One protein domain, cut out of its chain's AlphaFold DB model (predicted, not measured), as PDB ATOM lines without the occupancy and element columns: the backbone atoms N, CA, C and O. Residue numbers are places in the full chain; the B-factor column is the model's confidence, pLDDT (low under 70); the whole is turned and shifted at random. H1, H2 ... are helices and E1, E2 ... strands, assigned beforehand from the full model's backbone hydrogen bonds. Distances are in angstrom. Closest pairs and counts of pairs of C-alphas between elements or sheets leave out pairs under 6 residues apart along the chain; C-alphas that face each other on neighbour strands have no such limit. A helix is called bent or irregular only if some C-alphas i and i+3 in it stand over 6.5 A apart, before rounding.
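Overview. This is residues 14 to 54 and 433 to 512 of the 512 residues of a protein of Gammaproteobacteria bacterium (UniProt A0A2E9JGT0). Two long helices, H1 and H2, make a narrow V, touching through residues 38 to 49 of H1 and 433 to 443 of H2 and opening toward a small, loosely built head: the strand hairpin E1 and E2 with the short helices H3 and H4 near it, and H5 beyond H4, away from the hairpin. The head follows the far end of H2, while H1 runs past it without touching it, and residues 14 to 23 of H1 stick out free. The printed part has 121 residues, with five named helices and two named strands in the order H1, H2, E1, E2, H3, H4, H5; the class is mostly helix, and the one sheet is E1 - E2, antiparallel. The whole is loose, with a radius of gyration of the C-alphas of 18.3 A, and spans 63 by 27 by 27 A.

Arrangement. E1, residues 462 to 465, and E2, residues 469 to 473, are a hairpin of antiparallel neighbours at 150 degrees; N 463 and O 472 are within hydrogen-bond range at 2.8 A, and so are N 469 and O 465 at 2.8 A. H4, residues 493 to 496, comes nearest E2 with the C-alphas of Ile 493 and Ile 470, 6.1 A apart. H5, residues 501 to 510, is close to H4 but not clearly touching it, the closest C-alphas being those of Arg 507 and Asn 494 at 6.6 A. H3, residues 475 to 481, is close to H2, residues 433 to 455, but not clearly touching it; the C-alphas of Gln 475 and Glu 455, their closest, are 6.1 A apart. H2 touches H1, residues 14 to 54, opposite ways at a shallow tilt of 22 degrees; the closest C-alphas are those of Ile 433 and Lys 45 at 6.4 A, and H2 touches H1 with residues 433 to 443 alone, H1 touches H2 with residues 38 to 49 alone. H1 is apart from E1, E2, H3, H4 and H5. Every O i to N i+4 pair is within hydrogen-bond range in H1, H2 and H3, against 4 of 6 in H5, while H4 is too short for such a pair.

Along the chain. H1 is 60.3 A long, from C-alpha 14 at (-83.532, -18.244, 25.449) to C-alpha 54 at (-107.901, -4.255, -27.954). H2 is 32.9 A long and begins with C-alpha 433 at (-96.632, -11.765, -21.863). E1 has 4 residues, E2 5, H3 7 and H4 4. H5, 15.4 A long, is irregular, with C-alphas 502 and 505 7.3 A apart.

Size, cuts and confidence. The C-alphas farthest apart, those of Asn 54 and Glu 501, are 63.1 A from each other. Residues 55 to 432 are not printed, and C-alphas 54 and 433 are 14.8 A apart across this cut. The link from H3 to H4, 11 residues, is long. The mean pLDDT of the printed part is 71.1; 42 residues are under 70, among them residues 14 to 20, 22 to 28 and 497 to 512.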
ATOM      1  N   PHE A  14     -83.236 -19.580  25.968       64.75
ATOM      2  CA  PHE A  14     -83.532 -18.244  25.449       64.75
ATOM      3  C   PHE A  14     -82.939 -17.999  24.058       64.75
ATOM      4  O   PHE A  14     -83.659 -17.554  23.168       64.75
ATOM      5  N   THR A  15     -81.665 -18.328  23.830       68.31
ATOM      6  CA  THR A  15     -81.034 -18.192  22.502       68.31
ATOM      7  C   THR A  15     -81.661 -19.095  21.441       68.31
ATOM      8  O   THR A  15     -81.832 -18.661  20.305       68.31
ATOM      9  N   ILE A  16     -82.050 -20.323  21.801       67.00
ATOM     10  CA  ILE A  16     -82.704 -21.260  20.875       67.00
ATOM     11  C   ILE A  16     -84.101 -20.748  20.495       67.00
ATOM     12  O   ILE A  16     -84.465 -20.753  19.319       67.00
ATOM     13  N   ASN A  17     -84.865 -20.249  21.470       67.31
ATOM     14  CA  ASN A  17     -86.190 -19.681  21.224       67.31
ATOM     15  C   ASN A  17     -86.118 -18.389  20.401       67.31
ATOM     16  O   ASN A  17     -86.875 -18.244  19.445       67.31
ATOM     17  N   ALA A  18     -85.178 -17.488  20.702       66.81
ATOM     18  CA  ALA A  18     -84.968 -16.265  19.924       66.81
ATOM     19  C   ALA A  18     -84.598 -16.566  18.460       66.81
ATOM     20  O   ALA A  18     -85.109 -15.919  17.547       66.81
ATOM     21  N   TYR A  19     -83.770 -17.587  18.223       68.38
ATOM     22  CA  TYR A  19     -83.422 -18.048  16.878       68.38
ATOM     23  C   TYR A  19     -84.635 -18.603  16.115       68.38
ATOM     24  O   TYR A  19     -84.865 -18.232  14.963       68.38
ATOM     25  N   ASN A  20     -85.449 -19.443  16.761       64.75
ATOM     26  CA  ASN A  20     -86.662 -19.992  16.150       64.75
ATOM     27  C   ASN A  20     -87.685 -18.894  15.820       64.75
ATOM     28  O   ASN A  20     -88.258 -18.906  14.732       64.75
ATOM     29  N   ILE A  21     -87.869 -17.913  16.711       71.12
ATOM     30  CA  ILE A  21     -88.725 -16.741  16.466       71.12
ATOM     31  C   ILE A  21     -88.199 -15.932  15.274       71.12
ATOM     32  O   ILE A  21     -88.978 -15.560  14.398       71.12
ATOM     33  N   GLY A  22     -86.882 -15.713  15.193       67.38
ATOM     34  CA  GLY A  22     -86.249 -15.024  14.067       67.38
ATOM     35  C   GLY A  22     -86.478 -15.729  12.726       67.38
ATOM     36  O   GLY A  22     -86.838 -15.077  11.747       67.38
ATOM     37  N   LEU A  23     -86.347 -17.059  12.684       66.12
ATOM     38  CA  LEU A  23     -86.631 -17.858  11.485       66.12
ATOM     39  C   LEU A  23     -88.102 -17.780  11.059       66.12
ATOM     40  O   LEU A  23     -88.388 -17.664   9.867       66.12
ATOM     41  N   ILE A  24     -89.033 -17.826  12.015       67.25
ATOM     42  CA  ILE A  24     -90.473 -17.718  11.742       67.25
ATOM     43  C   ILE A  24     -90.807 -16.323  11.202       67.25
ATOM     44  O   ILE A  24     -91.483 -16.209  10.180       67.25
ATOM     45  N   ALA A  25     -90.289 -15.267  11.835       64.38
ATOM     46  CA  ALA A  25     -90.476 -13.892  11.380       64.38
ATOM     47  C   ALA A  25     -89.904 -13.681   9.970       64.38
ATOM     48  O   ALA A  25     -90.554 -13.082   9.113       64.38
ATOM     49  N   GLN A  26     -88.721 -14.233   9.693       69.38
ATOM     50  CA  GLN A  26     -88.104 -14.183   8.370       69.38
ATOM     51  C   GLN A  26     -88.947 -14.914   7.316       69.38
ATOM     52  O   GLN A  26     -89.156 -14.381   6.226       69.38
ATOM     53  N   ALA A  27     -89.461 -16.107   7.630       65.94
ATOM     54  CA  ALA A  27     -90.316 -16.873   6.726       65.94
ATOM     55  C   ALA A  27     -91.642 -16.151   6.429       65.94
ATOM     56  O   ALA A  27     -92.083 -16.133   5.279       65.94
ATOM     57  N   LEU A  28     -92.245 -15.510   7.435       67.38
ATOM     58  CA  LEU A  28     -93.459 -14.705   7.278       67.38
ATOM     59  C   LEU A  28     -93.224 -13.490   6.380       67.38
ATOM     60  O   LEU A  28     -93.987 -13.274   5.441       67.38
ATOM     61  N   LEU A  29     -92.146 -12.736   6.614       70.81
ATOM     62  CA  LEU A  29     -91.793 -11.576   5.791       70.81
ATOM     63  C   LEU A  29     -91.517 -11.972   4.334       70.81
ATOM     64  O   LEU A  29     -91.992 -11.305   3.415       70.81
ATOM     65  N   LEU A  30     -90.813 -13.087   4.114       70.88
ATOM     66  CA  LEU A  30     -90.592 -13.647   2.778       70.88
ATOM     67  C   LEU A  30     -91.903 -14.065   2.113       70.88
ATOM     68  O   LEU A  30     -92.117 -13.731   0.953       70.88
ATOM     69  N   SER A  31     -92.792 -14.748   2.837       70.75
ATOM     70  CA  SER A  31     -94.097 -15.171   2.320       70.75
ATOM     71  C   SER A  31     -94.972 -13.978   1.930       70.75
ATOM     72  O   SER A  31     -95.580 -13.983   0.860       70.75
ATOM     73  N   LEU A  32     -95.008 -12.936   2.768       70.44
ATOM     74  CA  LEU A  32     -95.774 -11.719   2.507       70.44
ATOM     75  C   LEU A  32     -95.214 -10.965   1.291       70.44
ATOM     76  O   LEU A  32     -95.968 -10.575   0.402       70.44
ATOM     77  N   SER A  33     -93.885 -10.836   1.215       72.25
ATOM     78  CA  SER A  33     -93.191 -10.228   0.076       72.25
ATOM     79  C   SER A  33     -93.453 -10.987  -1.231       72.25
ATOM     80  O   SER A  33     -93.738 -10.366  -2.256       72.25
ATOM     81  N   LEU A  34     -93.424 -12.326  -1.195       73.44
ATOM     82  CA  LEU A  34     -93.703 -13.164  -2.364       73.44
ATOM     83  C   LEU A  34     -95.159 -13.035  -2.821       73.44
ATOM     84  O   LEU A  34     -95.412 -12.933  -4.017       73.44
ATOM     85  N   SER A  35     -96.104 -13.033  -1.876       73.69
ATOM     86  CA  SER A  35     -97.538 -12.893  -2.153       73.69
ATOM     87  C   SER A  35     -97.859 -11.538  -2.787       73.69
ATOM     88  O   SER A  35     -98.546 -11.472  -3.806       73.69
ATOM     89  N   TYR A  36     -97.286 -10.460  -2.244       74.75
ATOM     90  CA  TYR A  36     -97.436  -9.119  -2.805       74.75
ATOM     91  C   TYR A  36     -96.913  -9.050  -4.245       74.75
ATOM     92  O   TYR A  36     -97.629  -8.633  -5.154       74.75
ATOM     93  N   ARG A  37     -95.693  -9.549  -4.474       77.06
ATOM     94  CA  ARG A  37     -95.056  -9.549  -5.796       77.06
ATOM     95  C   ARG A  37     -95.779 -10.447  -6.804       77.06
ATOM     96  O   ARG A  37     -95.833 -10.114  -7.982       77.06
ATOM     97  N   TYR A  38     -96.371 -11.552  -6.350       77.06
ATOM     98  CA  TYR A  38     -97.223 -12.409  -7.177       77.06
ATOM     99  C   TYR A  38     -98.480 -11.679  -7.651       77.06
ATOM    100  O   TYR A  38     -98.787 -11.697  -8.840       77.06
ATOM    101  N   ASN A  39     -99.195 -11.023  -6.733       74.69
ATOM    102  CA  ASN A  39    -100.414 -10.295  -7.077       74.69
ATOM    103  C   ASN A  39    -100.123  -9.133  -8.033       74.69
ATOM    104  O   ASN A  39    -100.875  -8.936  -8.982       74.69
ATOM    105  N   GLN A  40     -99.005  -8.430  -7.830       78.75
ATOM    106  CA  GLN A  40     -98.563  -7.367  -8.729       78.75
ATOM    107  C   GLN A  40     -98.284  -7.896 -10.146       78.75
ATOM    108  O   GLN A  40     -98.864  -7.399 -11.107       78.75
ATOM    109  N   LEU A  41     -97.474  -8.953 -10.274       76.50
ATOM    110  CA  LEU A  41     -97.178  -9.576 -11.571       76.50
ATOM    111  C   LEU A  41     -98.438 -10.100 -12.268       76.50
ATOM    112  O   LEU A  41     -98.553 -10.034 -13.491       76.50
ATOM    113  N   LYS A  42     -99.388 -10.640 -11.497       77.06
ATOM    114  CA  LYS A  42    -100.662 -11.119 -12.032       77.06
ATOM    115  C   LYS A  42    -101.467  -9.972 -12.646       77.06
ATOM    116  O   LYS A  42    -101.972 -10.131 -13.752       77.06
ATOM    117  N   GLN A  43    -101.554  -8.843 -11.949       79.31
ATOM    118  CA  GLN A  43    -102.283  -7.671 -12.421       79.31
ATOM    119  C   GLN A  43    -101.624  -7.056 -13.665       79.31
ATOM    120  O   GLN A  43    -102.294  -6.865 -14.674       79.31
ATOM    121  N   GLU A  44    -100.300  -6.856 -13.647       78.88
ATOM    122  CA  GLU A  44     -99.541  -6.339 -14.801       78.88
ATOM    123  C   GLU A  44     -99.719  -7.220 -16.051       78.88
ATOM    124  O   GLU A  44     -99.843  -6.722 -17.172       78.88
ATOM    125  N   LYS A  45     -99.788  -8.544 -15.863       75.94
ATOM    126  CA  LYS A  45    -100.059  -9.495 -16.944       75.94
ATOM    127  C   LYS A  45    -101.481  -9.370 -17.497       75.94
ATOM    128  O   LYS A  45    -101.649  -9.449 -18.713       75.94
ATOM    129  N   GLU A  46    -102.490  -9.226 -16.641       77.94
ATOM    130  CA  GLU A  46    -103.894  -9.076 -17.059       77.94
ATOM    131  C   GLU A  46    -104.097  -7.778 -17.861       77.94
ATOM    132  O   GLU A  46    -104.690  -7.814 -18.942       77.94
ATOM    133  N   ASP A  47    -103.508  -6.667 -17.409       78.25
ATOM    134  CA  ASP A  47    -103.556  -5.378 -18.111       78.25
ATOM    135  C   ASP A  47    -102.869  -5.453 -19.486       78.25
ATOM    136  O   ASP A  47    -103.414  -4.998 -20.499       78.25
ATOM    137  N   ALA A  48    -101.700  -6.103 -19.556       72.75
ATOM    138  CA  ALA A  48    -100.992  -6.320 -20.815       72.75
ATOM    139  C   ALA A  48    -101.776  -7.217 -21.793       72.75
ATOM    140  O   ALA A  48    -101.747  -7.011 -23.006       72.75
ATOM    141  N   GLN A  49    -102.511  -8.211 -21.293       69.44
ATOM    142  CA  GLN A  49    -103.360  -9.049 -22.140       69.44
ATOM    143  C   GLN A  49    -104.555  -8.275 -22.699       69.44
ATOM    144  O   GLN A  49    -104.868  -8.404 -23.883       69.44
ATOM    145  N   LEU A  50    -105.206  -7.456 -21.873       73.19
ATOM    146  CA  LEU A  50    -106.378  -6.688 -22.282       73.19
ATOM    147  C   LEU A  50    -106.031  -5.657 -23.364       73.19
ATOM    148  O   LEU A  50    -106.744  -5.541 -24.363       73.19
ATOM    149  N   LEU A  51    -104.901  -4.961 -23.222       71.19
ATOM    150  CA  LEU A  51    -104.461  -3.987 -24.220       71.19
ATOM    151  C   LEU A  51    -104.007  -4.660 -25.533       71.19
ATOM    152  O   LEU A  51    -104.320  -4.151 -26.608       71.19
ATOM    153  N   ALA A  52    -103.405  -5.855 -25.476       65.50
ATOM    154  CA  ALA A  52    -103.108  -6.647 -26.674       65.50
ATOM    155  C   ALA A  52    -104.378  -7.090 -27.431       65.50
ATOM    156  O   ALA A  52    -104.417  -7.037 -28.660       65.50
ATOM    157  N   ILE A  53    -105.435  -7.496 -26.718       66.31
ATOM    158  CA  ILE A  53    -106.728  -7.860 -27.328       66.31
ATOM    159  C   ILE A  53    -107.360  -6.648 -28.022       66.31
ATOM    160  O   ILE A  53    -107.797  -6.758 -29.168       66.31
ATOM    161  N   ASN A  54    -107.360  -5.484 -27.369       66.56
ATOM    162  CA  ASN A  54    -107.901  -4.255 -27.954       66.56
ATOM    163  C   ASN A  54    -107.134  -3.831 -29.217       66.56
ATOM    164  O   ASN A  54    -107.749  -3.474 -30.222       66.56
ATOM    165  N   ILE A 433     -95.719 -10.749 -22.411       73.44
ATOM    166  CA  ILE A 433     -96.632 -11.765 -21.863       73.44
ATOM    167  C   ILE A 433     -95.916 -13.110 -21.668       73.44
ATOM    168  O   ILE A 433     -96.110 -13.761 -20.636       73.44
ATOM    169  N   GLU A 434     -95.069 -13.523 -22.614       75.75
ATOM    170  CA  GLU A 434     -94.237 -14.727 -22.482       75.75
ATOM    171  C   GLU A 434     -93.251 -14.611 -21.316       75.75
ATOM    172  O   GLU A 434     -93.136 -15.535 -20.508       75.75
ATOM    173  N   THR A 435     -92.606 -13.453 -21.167       76.25
ATOM    174  CA  THR A 435     -91.692 -13.173 -20.051       76.25
ATOM    175  C   THR A 435     -92.419 -13.267 -18.705       76.25
ATOM    176  O   THR A 435     -91.938 -13.924 -17.777       76.25
ATOM    177  N   TYR A 436     -93.625 -12.699 -18.595       76.12
ATOM    178  CA  TYR A 436     -94.452 -12.831 -17.391       76.12
ATOM    179  C   TYR A 436     -94.866 -14.282 -17.116       76.12
ATOM    180  O   TYR A 436     -94.919 -14.701 -15.959       76.12
ATOM    181  N   ALA A 437     -95.147 -15.081 -18.151       74.12
ATOM    182  CA  ALA A 437     -95.469 -16.499 -17.989       74.12
ATOM    183  C   ALA A 437     -94.275 -17.318 -17.460       74.12
ATOM    184  O   ALA A 437     -94.455 -18.212 -16.625       74.12
ATOM    185  N   GLN A 438     -93.056 -16.991 -17.896       77.50
ATOM    186  CA  GLN A 438     -91.832 -17.593 -17.361       77.50
ATOM    187  C   GLN A 438     -91.623 -17.210 -15.891       77.50
ATOM    188  O   GLN A 438     -91.437 -18.095 -15.055       77.50
ATOM    189  N   ALA A 439     -91.751 -15.921 -15.556       74.31
ATOM    190  CA  ALA A 439     -91.630 -15.439 -14.180       74.31
ATOM    191  C   ALA A 439     -92.660 -16.088 -13.232       74.31
ATOM    192  O   ALA A 439     -92.311 -16.478 -12.117       74.31
ATOM    193  N   ASP A 440     -93.911 -16.273 -13.676       74.19
ATOM    194  CA  ASP A 440     -94.940 -17.000 -12.912       74.19
ATOM    195  C   ASP A 440     -94.517 -18.456 -12.643       74.19
ATOM    196  O   ASP A 440     -94.626 -18.961 -11.523       74.19
ATOM    197  N   THR A 441     -93.957 -19.128 -13.650       74.19
ATOM    198  CA  THR A 441     -93.470 -20.510 -13.522       74.19
ATOM    199  C   THR A 441     -92.312 -20.613 -12.525       74.19
ATOM    200  O   THR A 441     -92.302 -21.502 -11.669       74.19
ATOM    201  N   GLU A 442     -91.354 -19.688 -12.579       76.38
ATOM    202  CA  GLU A 442     -90.251 -19.621 -11.615       76.38
ATOM    203  C   GLU A 442     -90.743 -19.365 -10.190       76.38
ATOM    204  O   GLU A 442     -90.285 -20.022  -9.248       76.38
ATOM    205  N   LEU A 443     -91.707 -18.457 -10.021       75.12
ATOM    206  CA  LEU A 443     -92.274 -18.152  -8.713       75.12
ATOM    207  C   LEU A 443     -92.993 -19.370  -8.123       75.12
ATOM    208  O   LEU A 443     -92.807 -19.687  -6.945       75.12
ATOM    209  N   ARG A 444     -93.757 -20.107  -8.943       73.19
ATOM    210  CA  ARG A 444     -94.394 -21.373  -8.541       73.19
ATOM    211  C   ARG A 444     -93.366 -22.421  -8.132       73.19
ATOM    212  O   ARG A 444     -93.536 -23.060  -7.094       73.19
ATOM    213  N   ASN A 445     -92.280 -22.561  -8.888       73.81
ATOM    214  CA  ASN A 445     -91.196 -23.488  -8.558       73.81
ATOM    215  C   ASN A 445     -90.490 -23.105  -7.249       73.81
ATOM    216  O   ASN A 445     -90.219 -23.967  -6.412       73.81
ATOM    217  N   SER A 446     -90.226 -21.813  -7.042       73.19
ATOM    218  CA  SER A 446     -89.653 -21.285  -5.800       73.19
ATOM    219  C   SER A 446     -90.570 -21.560  -4.601       73.19
ATOM    220  O   SER A 446     -90.127 -22.084  -3.576       73.19
ATOM    221  N   ARG A 447     -91.877 -21.323  -4.764       72.00
ATOM    222  CA  ARG A 447     -92.899 -21.640  -3.758       72.00
ATOM    223  C   ARG A 447     -92.950 -23.136  -3.438       72.00
ATOM    224  O   ARG A 447     -92.993 -23.496  -2.265       72.00
ATOM    225  N   PHE A 448     -92.901 -24.005  -4.447       71.00
ATOM    226  CA  PHE A 448     -92.887 -25.455  -4.244       71.00
ATOM    227  C   PHE A 448     -91.647 -25.913  -3.461       71.00
ATOM    228  O   PHE A 448     -91.771 -26.697  -2.522       71.00
ATOM    229  N   ARG A 449     -90.460 -25.370  -3.769       73.62
ATOM    230  CA  ARG A 449     -89.231 -25.652  -3.005       73.62
ATOM    231  C   ARG A 449     -89.346 -25.208  -1.549       73.62
ATOM    232  O   ARG A 449     -88.976 -25.968  -0.660       73.62
ATOM    233  N   LEU A 450     -89.869 -24.007  -1.296       70.81
ATOM    234  CA  LEU A 450     -90.101 -23.524   0.069       70.81
ATOM    235  C   LEU A 450     -91.062 -24.443   0.825       70.81
ATOM    236  O   LEU A 450     -90.794 -24.794   1.971       70.81
ATOM    237  N   GLN A 451     -92.138 -24.887   0.174       69.62
ATOM    238  CA  GLN A 451     -93.069 -25.840   0.766       69.62
ATOM    239  C   GLN A 451     -92.370 -27.162   1.105       69.62
ATOM    240  O   GLN A 451     -92.482 -27.617   2.236       69.62
ATOM    241  N   GLN A 452     -91.569 -27.731   0.200       69.12
ATOM    242  CA  GLN A 452     -90.785 -28.940   0.490       69.12
ATOM    243  C   GLN A 452     -89.818 -28.761   1.670       69.12
ATOM    244  O   GLN A 452     -89.669 -29.670   2.488       69.12
ATOM    245  N   VAL A 453     -89.181 -27.593   1.793       72.50
ATOM    246  CA  VAL A 453     -88.326 -27.284   2.948       72.50
ATOM    247  C   VAL A 453     -89.151 -27.281   4.233       72.50
ATOM    248  O   VAL A 453     -88.746 -27.933   5.193       72.50
ATOM    249  N   LEU A 454     -90.313 -26.619   4.251       69.06
ATOM    250  CA  LEU A 454     -91.208 -26.595   5.415       69.06
ATOM    251  C   LEU A 454     -91.713 -27.996   5.803       69.06
ATOM    252  O   LEU A 454     -91.807 -28.303   6.992       69.06
ATOM    253  N   GLU A 455     -91.978 -28.861   4.821       70.00
ATOM    254  CA  GLU A 455     -92.355 -30.266   5.049       70.00
ATOM    255  C   GLU A 455     -91.209 -31.097   5.654       70.00
ATOM    256  O   GLU A 455     -91.451 -32.033   6.410       70.00
ATOM    257  N   SER A 456     -89.948 -30.747   5.378       69.56
ATOM    258  CA  SER A 456     -88.778 -31.452   5.930       69.56
ATOM    259  C   SER A 456     -88.451 -31.092   7.390       69.56
ATOM    260  O   SER A 456     -87.611 -31.739   8.025       69.56
ATOM    261  N   ILE A 457     -89.087 -30.051   7.941       75.56
ATOM    262  CA  ILE A 457     -88.846 -29.585   9.310       75.56
ATOM    263  C   ILE A 457     -89.438 -30.590  10.310       75.56
ATOM    264  O   ILE A 457     -90.614 -30.933  10.264       75.56
ATOM    265  N   LYS A 458     -88.621 -31.035  11.276       72.00
ATOM    266  CA  LYS A 458     -89.027 -32.005  12.317       72.00
ATOM    267  C   LYS A 458     -90.008 -31.451  13.363       72.00
ATOM    268  O   LYS A 458     -90.540 -32.222  14.161       72.00
ATOM    269  N   ALA A 459     -90.208 -30.135  13.390       74.62
ATOM    270  CA  ALA A 459     -91.194 -29.449  14.220       74.62
ATOM    271  C   ALA A 459     -92.515 -29.262  13.456       74.62
ATOM    272  O   ALA A 459     -92.509 -29.060  12.240       74.62
ATOM    273  N   GLY A 460     -93.642 -29.309  14.169       75.94
ATOM    274  CA  GLY A 460     -94.938 -28.938  13.607       75.94
ATOM    275  C   GLY A 460     -94.984 -27.439  13.307       75.94
ATOM    276  O   GLY A 460     -94.653 -26.626  14.167       75.94
ATOM    277  N   PHE A 461     -95.372 -27.081  12.086       77.19
ATOM    278  CA  PHE A 461     -95.524 -25.709  11.617       77.19
ATOM    279  C   PHE A 461     -96.964 -25.467  11.156       77.19
ATOM    280  O   PHE A 461     -97.492 -26.246  10.363       77.19
ATOM    281  N   ILE A 462     -97.574 -24.377  11.625       75.69
ATOM    282  CA  ILE A 462     -98.923 -23.927  11.251       75.69
ATOM    283  C   ILE A 462     -98.839 -22.432  10.935       75.69
ATOM    284  O   ILE A 462     -98.327 -21.658  11.740       75.69
ATOM    285  N   ALA A 463     -99.332 -22.034   9.766       72.88
ATOM    286  CA  ALA A 463     -99.414 -20.654   9.309       72.88
ATOM    287  C   ALA A 463    -100.879 -20.210   9.230       72.88
ATOM    288  O   ALA A 463    -101.731 -20.920   8.684       72.88
ATOM    289  N   PHE A 464    -101.162 -19.017   9.747       74.81
ATOM    290  CA  PHE A 464    -102.499 -18.438   9.801       74.81
ATOM    291  C   PHE A 464    -102.464 -16.940   9.475       74.81
ATOM    292  O   PHE A 464    -101.460 -16.271   9.711       74.81
ATOM    293  N   GLU A 465    -103.548 -16.430   8.898       68.25
ATOM    294  CA  GLU A 465    -103.800 -15.007   8.666       68.25
ATOM    295  C   GLU A 465    -104.616 -14.434   9.822       68.25
ATOM    296  O   GLU A 465    -105.464 -15.118  10.395       68.25
ATOM    297  N   LEU A 466    -104.394 -13.167  10.169       62.75
ATOM    298  CA  LEU A 466    -105.229 -12.493  11.158       62.75
ATOM    299  C   LEU A 466    -106.599 -12.142  10.542       62.75
ATOM    300  O   LEU A 466    -106.633 -11.615   9.428       62.75
ATOM    301  N   PRO A 467    -107.721 -12.408  11.241       61.78
ATOM    302  CA  PRO A 467    -107.818 -12.921  12.610       61.78
ATOM    303  C   PRO A 467    -107.893 -14.464  12.651       61.78
ATOM    304  O   PRO A 467    -108.935 -15.055  12.384       61.78
ATOM    305  N   GLY A 468    -106.782 -15.129  12.987       65.56
ATOM    306  CA  GLY A 468    -106.719 -16.556  13.339       65.56
ATOM    307  C   GLY A 468    -106.935 -17.603  12.235       65.56
ATOM    308  O   GLY A 468    -106.909 -18.791  12.543       65.56
ATOM    309  N   LYS A 469    -107.138 -17.249  10.964       76.38
ATOM    310  CA  LYS A 469    -107.525 -18.210   9.917       76.38
ATOM    311  C   LYS A 469    -106.332 -18.995   9.371       76.38
ATOM    312  O   LYS A 469    -105.465 -18.438   8.706       76.38
ATOM    313  N   ILE A 470    -106.296 -20.305   9.597       74.19
ATOM    314  CA  ILE A 470    -105.195 -21.166   9.141       74.19
ATOM    315  C   ILE A 470    -105.218 -21.299   7.615       74.19
ATOM    316  O   ILE A 470    -106.217 -21.737   7.048       74.19
ATOM    317  N   PHE A 471    -104.103 -20.995   6.948       74.75
ATOM    318  CA  PHE A 471    -103.959 -21.167   5.495       74.75
ATOM    319  C   PHE A 471    -102.914 -22.224   5.106       74.75
ATOM    320  O   PHE A 471    -102.881 -22.655   3.955       74.75
ATOM    321  N   SER A 472    -102.057 -22.664   6.035       76.44
ATOM    322  CA  SER A 472    -101.077 -23.726   5.775       76.44
ATOM    323  C   SER A 472    -100.656 -24.437   7.060       76.44
ATOM    324  O   SER A 472    -100.610 -23.834   8.124       76.44
ATOM    325  N   LEU A 473    -100.298 -25.713   6.965       77.50
ATOM    326  CA  LEU A 473     -99.592 -26.463   8.004       77.50
ATOM    327  C   LEU A 473     -98.713 -27.534   7.351       77.50
ATOM    328  O   LEU A 473     -99.050 -27.989   6.258       77.50
ATOM    329  N   ASN A 474     -97.600 -27.919   7.975       80.69
ATOM    330  CA  ASN A 474     -96.765 -29.022   7.481       80.69
ATOM    331  C   ASN A 474     -97.286 -30.389   7.964       80.69
ATOM    332  O   ASN A 474     -98.067 -30.474   8.916       80.69
ATOM    333  N   GLN A 475     -96.835 -31.473   7.331       80.81
ATOM    334  CA  GLN A 475     -97.244 -32.842   7.658       80.81
ATOM    335  C   GLN A 475     -96.989 -33.176   9.129       80.81
ATOM    336  O   GLN A 475     -97.814 -33.809   9.787       80.81
ATOM    337  N   ARG A 476     -95.874 -32.688   9.680       80.44
ATOM    338  CA  ARG A 476     -95.529 -32.930  11.077       80.44
ATOM    339  C   ARG A 476     -96.537 -32.317  12.050       80.44
ATOM    340  O   ARG A 476     -96.831 -32.934  13.069       80.44
ATOM    341  N   ALA A 477     -97.078 -31.136  11.744       79.19
ATOM    342  CA  ALA A 477     -98.146 -30.526  12.534       79.19
ATOM    343  C   ALA A 477     -99.444 -31.335  12.449       79.19
ATOM    344  O   ALA A 477    -100.079 -31.547  13.477       79.19
ATOM    345  N   ALA A 478     -99.807 -31.827  11.261       80.88
ATOM    346  CA  ALA A 478    -100.994 -32.665  11.082       80.88
ATOM    347  C   ALA A 478    -100.896 -33.963  11.911       80.88
ATOM    348  O   ALA A 478    -101.819 -34.308  12.647       80.88
ATOM    349  N   GLU A 479     -99.732 -34.622  11.878       82.00
ATOM    350  CA  GLU A 479     -99.436 -35.800  12.705       82.00
ATOM    351  C   GLU A 479     -99.506 -35.499  14.206       82.00
ATOM    352  O   GLU A 479    -100.074 -36.283  14.963       82.00
ATOM    353  N   MET A 480     -98.928 -34.376  14.648       78.81
ATOM    354  CA  MET A 480     -98.937 -33.966  16.058       78.81
ATOM    355  C   MET A 480    -100.345 -33.644  16.564       78.81
ATOM    356  O   MET A 480    -100.653 -33.930  17.718       78.81
ATOM    357  N   LEU A 481    -101.188 -33.061  15.711       78.31
ATOM    358  CA  LEU A 481    -102.583 -32.752  16.023       78.31
ATOM    359  C   LEU A 481    -103.496 -33.983  15.931       78.31
ATOM    360  O   LEU A 481    -104.612 -33.946  16.441       78.31
ATOM    361  N   GLY A 482    -103.047 -35.066  15.287       76.81
ATOM    362  CA  GLY A 482    -103.882 -36.240  15.023       76.81
ATOM    363  C   GLY A 482    -105.047 -35.941  14.073       76.81
ATOM    364  O   GLY A 482    -106.084 -36.598  14.143       76.81
ATOM    365  N   THR A 483    -104.900 -34.935  13.208       76.88
ATOM    366  CA  THR A 483    -105.945 -34.459  12.291       76.88
ATOM    367  C   THR A 483    -105.449 -34.446  10.856       76.88
ATOM    368  O   THR A 483    -104.261 -34.243  10.613       76.88
ATOM    369  N   ASP A 484    -106.365 -34.558   9.898       77.38
ATOM    370  CA  ASP A 484    -106.015 -34.414   8.488       77.38
ATOM    371  C   ASP A 484    -105.811 -32.942   8.089       77.38
ATOM    372  O   ASP A 484    -106.465 -32.042   8.625       77.38
ATOM    373  N   ARG A 485    -104.915 -32.684   7.132       74.19
ATOM    374  CA  ARG A 485    -104.497 -31.321   6.749       74.19
ATOM    375  C   ARG A 485    -105.677 -30.485   6.252       74.19
ATOM    376  O   ARG A 485    -105.851 -29.337   6.663       74.19
ATOM    377  N   GLU A 486    -106.512 -31.072   5.403       77.62
ATOM    378  CA  GLU A 486    -107.693 -30.408   4.838       77.62
ATOM    379  C   GLU A 486    -108.761 -30.101   5.893       77.62
ATOM    380  O   GLU A 486    -109.496 -29.127   5.761       77.62
ATOM    381  N   ALA A 487    -108.807 -30.872   6.982       76.81
ATOM    382  CA  ALA A 487    -109.770 -30.666   8.058       76.81
ATOM    383  C   ALA A 487    -109.438 -29.450   8.941       76.81
ATOM    384  O   ALA A 487    -110.284 -29.042   9.743       76.81
ATOM    385  N   VAL A 488    -108.226 -28.898   8.827       74.19
ATOM    386  CA  VAL A 488    -107.710 -27.791   9.652       74.19
ATOM    387  C   VAL A 488    -107.540 -26.497   8.849       74.19
ATOM    388  O   VAL A 488    -107.661 -25.405   9.406       74.19
ATOM    389  N   ILE A 489    -107.315 -26.590   7.536       76.44
ATOM    390  CA  ILE A 489    -107.255 -25.424   6.643       76.44
ATOM    391  C   ILE A 489    -108.582 -24.642   6.705       76.44
ATOM    392  O   ILE A 489    -109.665 -25.221   6.744       76.44
ATOM    393  N   ASN A 490    -108.496 -23.310   6.710       75.56
ATOM    394  CA  ASN A 490    -109.590 -22.345   6.873       75.56
ATOM    395  C   ASN A 490    -110.299 -22.331   8.239       75.56
ATOM    396  O   ASN A 490    -111.213 -21.519   8.408       75.56
ATOM    397  N   LYS A 491    -109.896 -23.159   9.211       80.19
ATOM    398  CA  LYS A 491    -110.389 -23.050  10.590       80.19
ATOM    399  C   LYS A 491    -109.647 -21.966  11.364       80.19
ATOM    400  O   LYS A 491    -108.522 -21.595  11.033       80.19
ATOM    401  N   ASP A 492    -110.305 -21.474  12.406       79.12
ATOM    402  CA  ASP A 492    -109.696 -20.580  13.384       79.12
ATOM    403  C   ASP A 492    -108.662 -21.354  14.208       79.12
ATOM    404  O   ASP A 492    -108.947 -22.441  14.718       79.12
ATOM    405  N   ILE A 493    -107.464 -20.806  14.355       77.38
ATOM    406  CA  ILE A 493    -106.376 -21.414  15.111       77.38
ATOM    407  C   ILE A 493    -106.720 -21.621  16.589       77.38
ATOM    408  O   ILE A 493    -106.231 -22.569  17.203       77.38
ATOM    409  N   ASN A 494    -107.644 -20.835  17.143       73.88
ATOM    410  CA  ASN A 494    -108.173 -21.040  18.490       73.88
ATOM    411  C   ASN A 494    -108.896 -22.386  18.640       73.88
ATOM    412  O   ASN A 494    -108.918 -22.958  19.729       73.88
ATOM    413  N   SER A 495    -109.437 -22.933  17.547       75.06
ATOM    414  CA  SER A 495    -110.078 -24.253  17.536       75.06
ATOM    415  C   SER A 495    -109.090 -25.428  17.601       75.06
ATOM    416  O   SER A 495    -109.505 -26.579  17.632       75.06
ATOM    417  N   LEU A 496    -107.778 -25.184  17.618       72.12
ATOM    418  CA  LEU A 496    -106.781 -26.246  17.798       72.12
ATOM    419  C   LEU A 496    -106.326 -26.409  19.251       72.12
ATOM    420  O   LEU A 496    -105.796 -27.455  19.614       72.12
ATOM    421  N   PHE A 497    -106.563 -25.411  20.101       69.75
ATOM    422  CA  PHE A 497    -106.109 -25.401  21.489       69.75
ATOM    423  C   PHE A 497    -107.302 -25.546  22.432       69.75
ATOM    424  O   PHE A 497    -107.713 -24.575  23.057       69.75
ATOM    425  N   PHE A 498    -107.888 -26.742  22.535       57.16
ATOM    426  CA  PHE A 498    -109.107 -26.933  23.333       57.16
ATOM    427  C   PHE A 498    -108.886 -27.272  24.817       57.16
ATOM    428  O   PHE A 498    -109.829 -27.092  25.583       57.16
ATOM    429  N   ASP A 499    -107.673 -27.617  25.277       49.22
ATOM    430  CA  ASP A 499    -107.468 -28.096  26.661       49.22
ATOM    431  C   ASP A 499    -106.573 -27.218  27.571       49.22
ATOM    432  O   ASP A 499    -105.565 -26.677  27.110       49.22
ATOM    433  N   SER A 500    -107.043 -27.097  28.827       51.91
ATOM    434  CA  SER A 500    -106.561 -26.538  30.124       51.91
ATOM    435  C   SER A 500    -105.521 -25.389  30.228       51.91
ATOM    436  O   SER A 500    -104.960 -24.911  29.244       51.91
ATOM    437  N   GLU A 501    -105.320 -24.907  31.470       50.34
ATOM    438  CA  GLU A 501    -104.557 -23.723  31.944       50.34
ATOM    439  C   GLU A 501    -103.219 -23.431  31.234       50.34
ATOM    440  O   GLU A 501    -102.790 -22.282  31.189       50.34
ATOM    441  N   VAL A 502    -102.587 -24.437  30.623       54.62
ATOM    442  CA  VAL A 502    -101.319 -24.333  29.878       54.62
ATOM    443  C   VAL A 502    -101.448 -23.510  28.588       54.62
ATOM    444  O   VAL A 502    -100.499 -22.851  28.175       54.62
ATOM    445  N   ASN A 503    -102.622 -23.509  27.951       57.72
ATOM    446  CA  ASN A 503    -102.841 -22.831  26.667       57.72
ATOM    447  C   ASN A 503    -103.491 -21.442  26.805       57.72
ATOM    448  O   ASN A 503    -103.762 -20.792  25.794       57.72
ATOM    449  N   ALA A 504    -103.766 -20.977  28.030       58.84
ATOM    450  CA  ALA A 504    -104.452 -19.705  28.276       58.84
ATOM    451  C   ALA A 504    -103.630 -18.491  27.801       58.84
ATOM    452  O   ALA A 504    -104.180 -17.596  27.161       58.84
ATOM    453  N   GLU A 505    -102.314 -18.496  28.035       57.75
ATOM    454  CA  GLU A 505    -101.398 -17.444  27.561       57.75
ATOM    455  C   GLU A 505    -101.313 -17.397  26.027       57.75
ATOM    456  O   GLU A 505    -101.309 -16.320  25.436       57.75
ATOM    457  N   ILE A 506    -101.326 -18.561  25.368       58.47
ATOM    458  CA  ILE A 506    -101.295 -18.666  23.901       58.47
ATOM    459  C   ILE A 506    -102.600 -18.128  23.294       58.47
ATOM    460  O   ILE A 506    -102.559 -17.346  22.348       58.47
ATOM    461  N   ARG A 507    -103.763 -18.475  23.868       60.03
ATOM    462  CA  ARG A 507    -105.068 -17.946  23.419       60.03
ATOM    463  C   ARG A 507    -105.175 -16.429  23.620       60.03
ATOM    464  O   ARG A 507    -105.727 -15.742  22.762       60.03
ATOM    465  N   ALA A 508    -104.631 -15.894  24.714       59.38
ATOM    466  CA  ALA A 508    -104.609 -14.453  24.978       59.38
ATOM    467  C   ALA A 508    -103.687 -13.690  24.006       59.38
ATOM    468  O   ALA A 508    -104.039 -12.601  23.565       59.38
ATOM    469  N   ALA A 509    -102.546 -14.273  23.623       59.47
ATOM    470  CA  ALA A 509    -101.616 -13.674  22.663       59.47
ATOM    471  C   ALA A 509    -102.123 -13.684  21.206       59.47
ATOM    472  O   ALA A 509    -101.724 -12.837  20.422       59.47
ATOM    473  N   ILE A 510    -102.981 -14.642  20.837       54.16
ATOM    474  CA  ILE A 510    -103.555 -14.771  19.482       54.16
ATOM    475  C   ILE A 510    -104.786 -13.864  19.276       54.16
ATOM    476  O   ILE A 510    -105.165 -13.590  18.140       54.16
ATOM    477  N   SER A 511    -105.434 -13.426  20.361       54.03
ATOM    478  CA  SER A 511    -106.672 -12.628  20.337       54.03
ATOM    479  C   SER A 511    -106.464 -11.107  20.436       54.03
ATOM    480  O   SER A 511    -107.442 -10.365  20.323       54.03
ATOM    481  N   GLN A 512    -105.220 -10.654  20.628       49.22
ATOM    482  CA  GLN A 512    -104.776  -9.263  20.448       49.22
ATOM    483  C   GLN A 512    -104.265  -9.057  19.024       49.22
ATOM    484  O   GLN A 512    -104.485  -7.944  18.493       49.22
TER     485      GLN A 512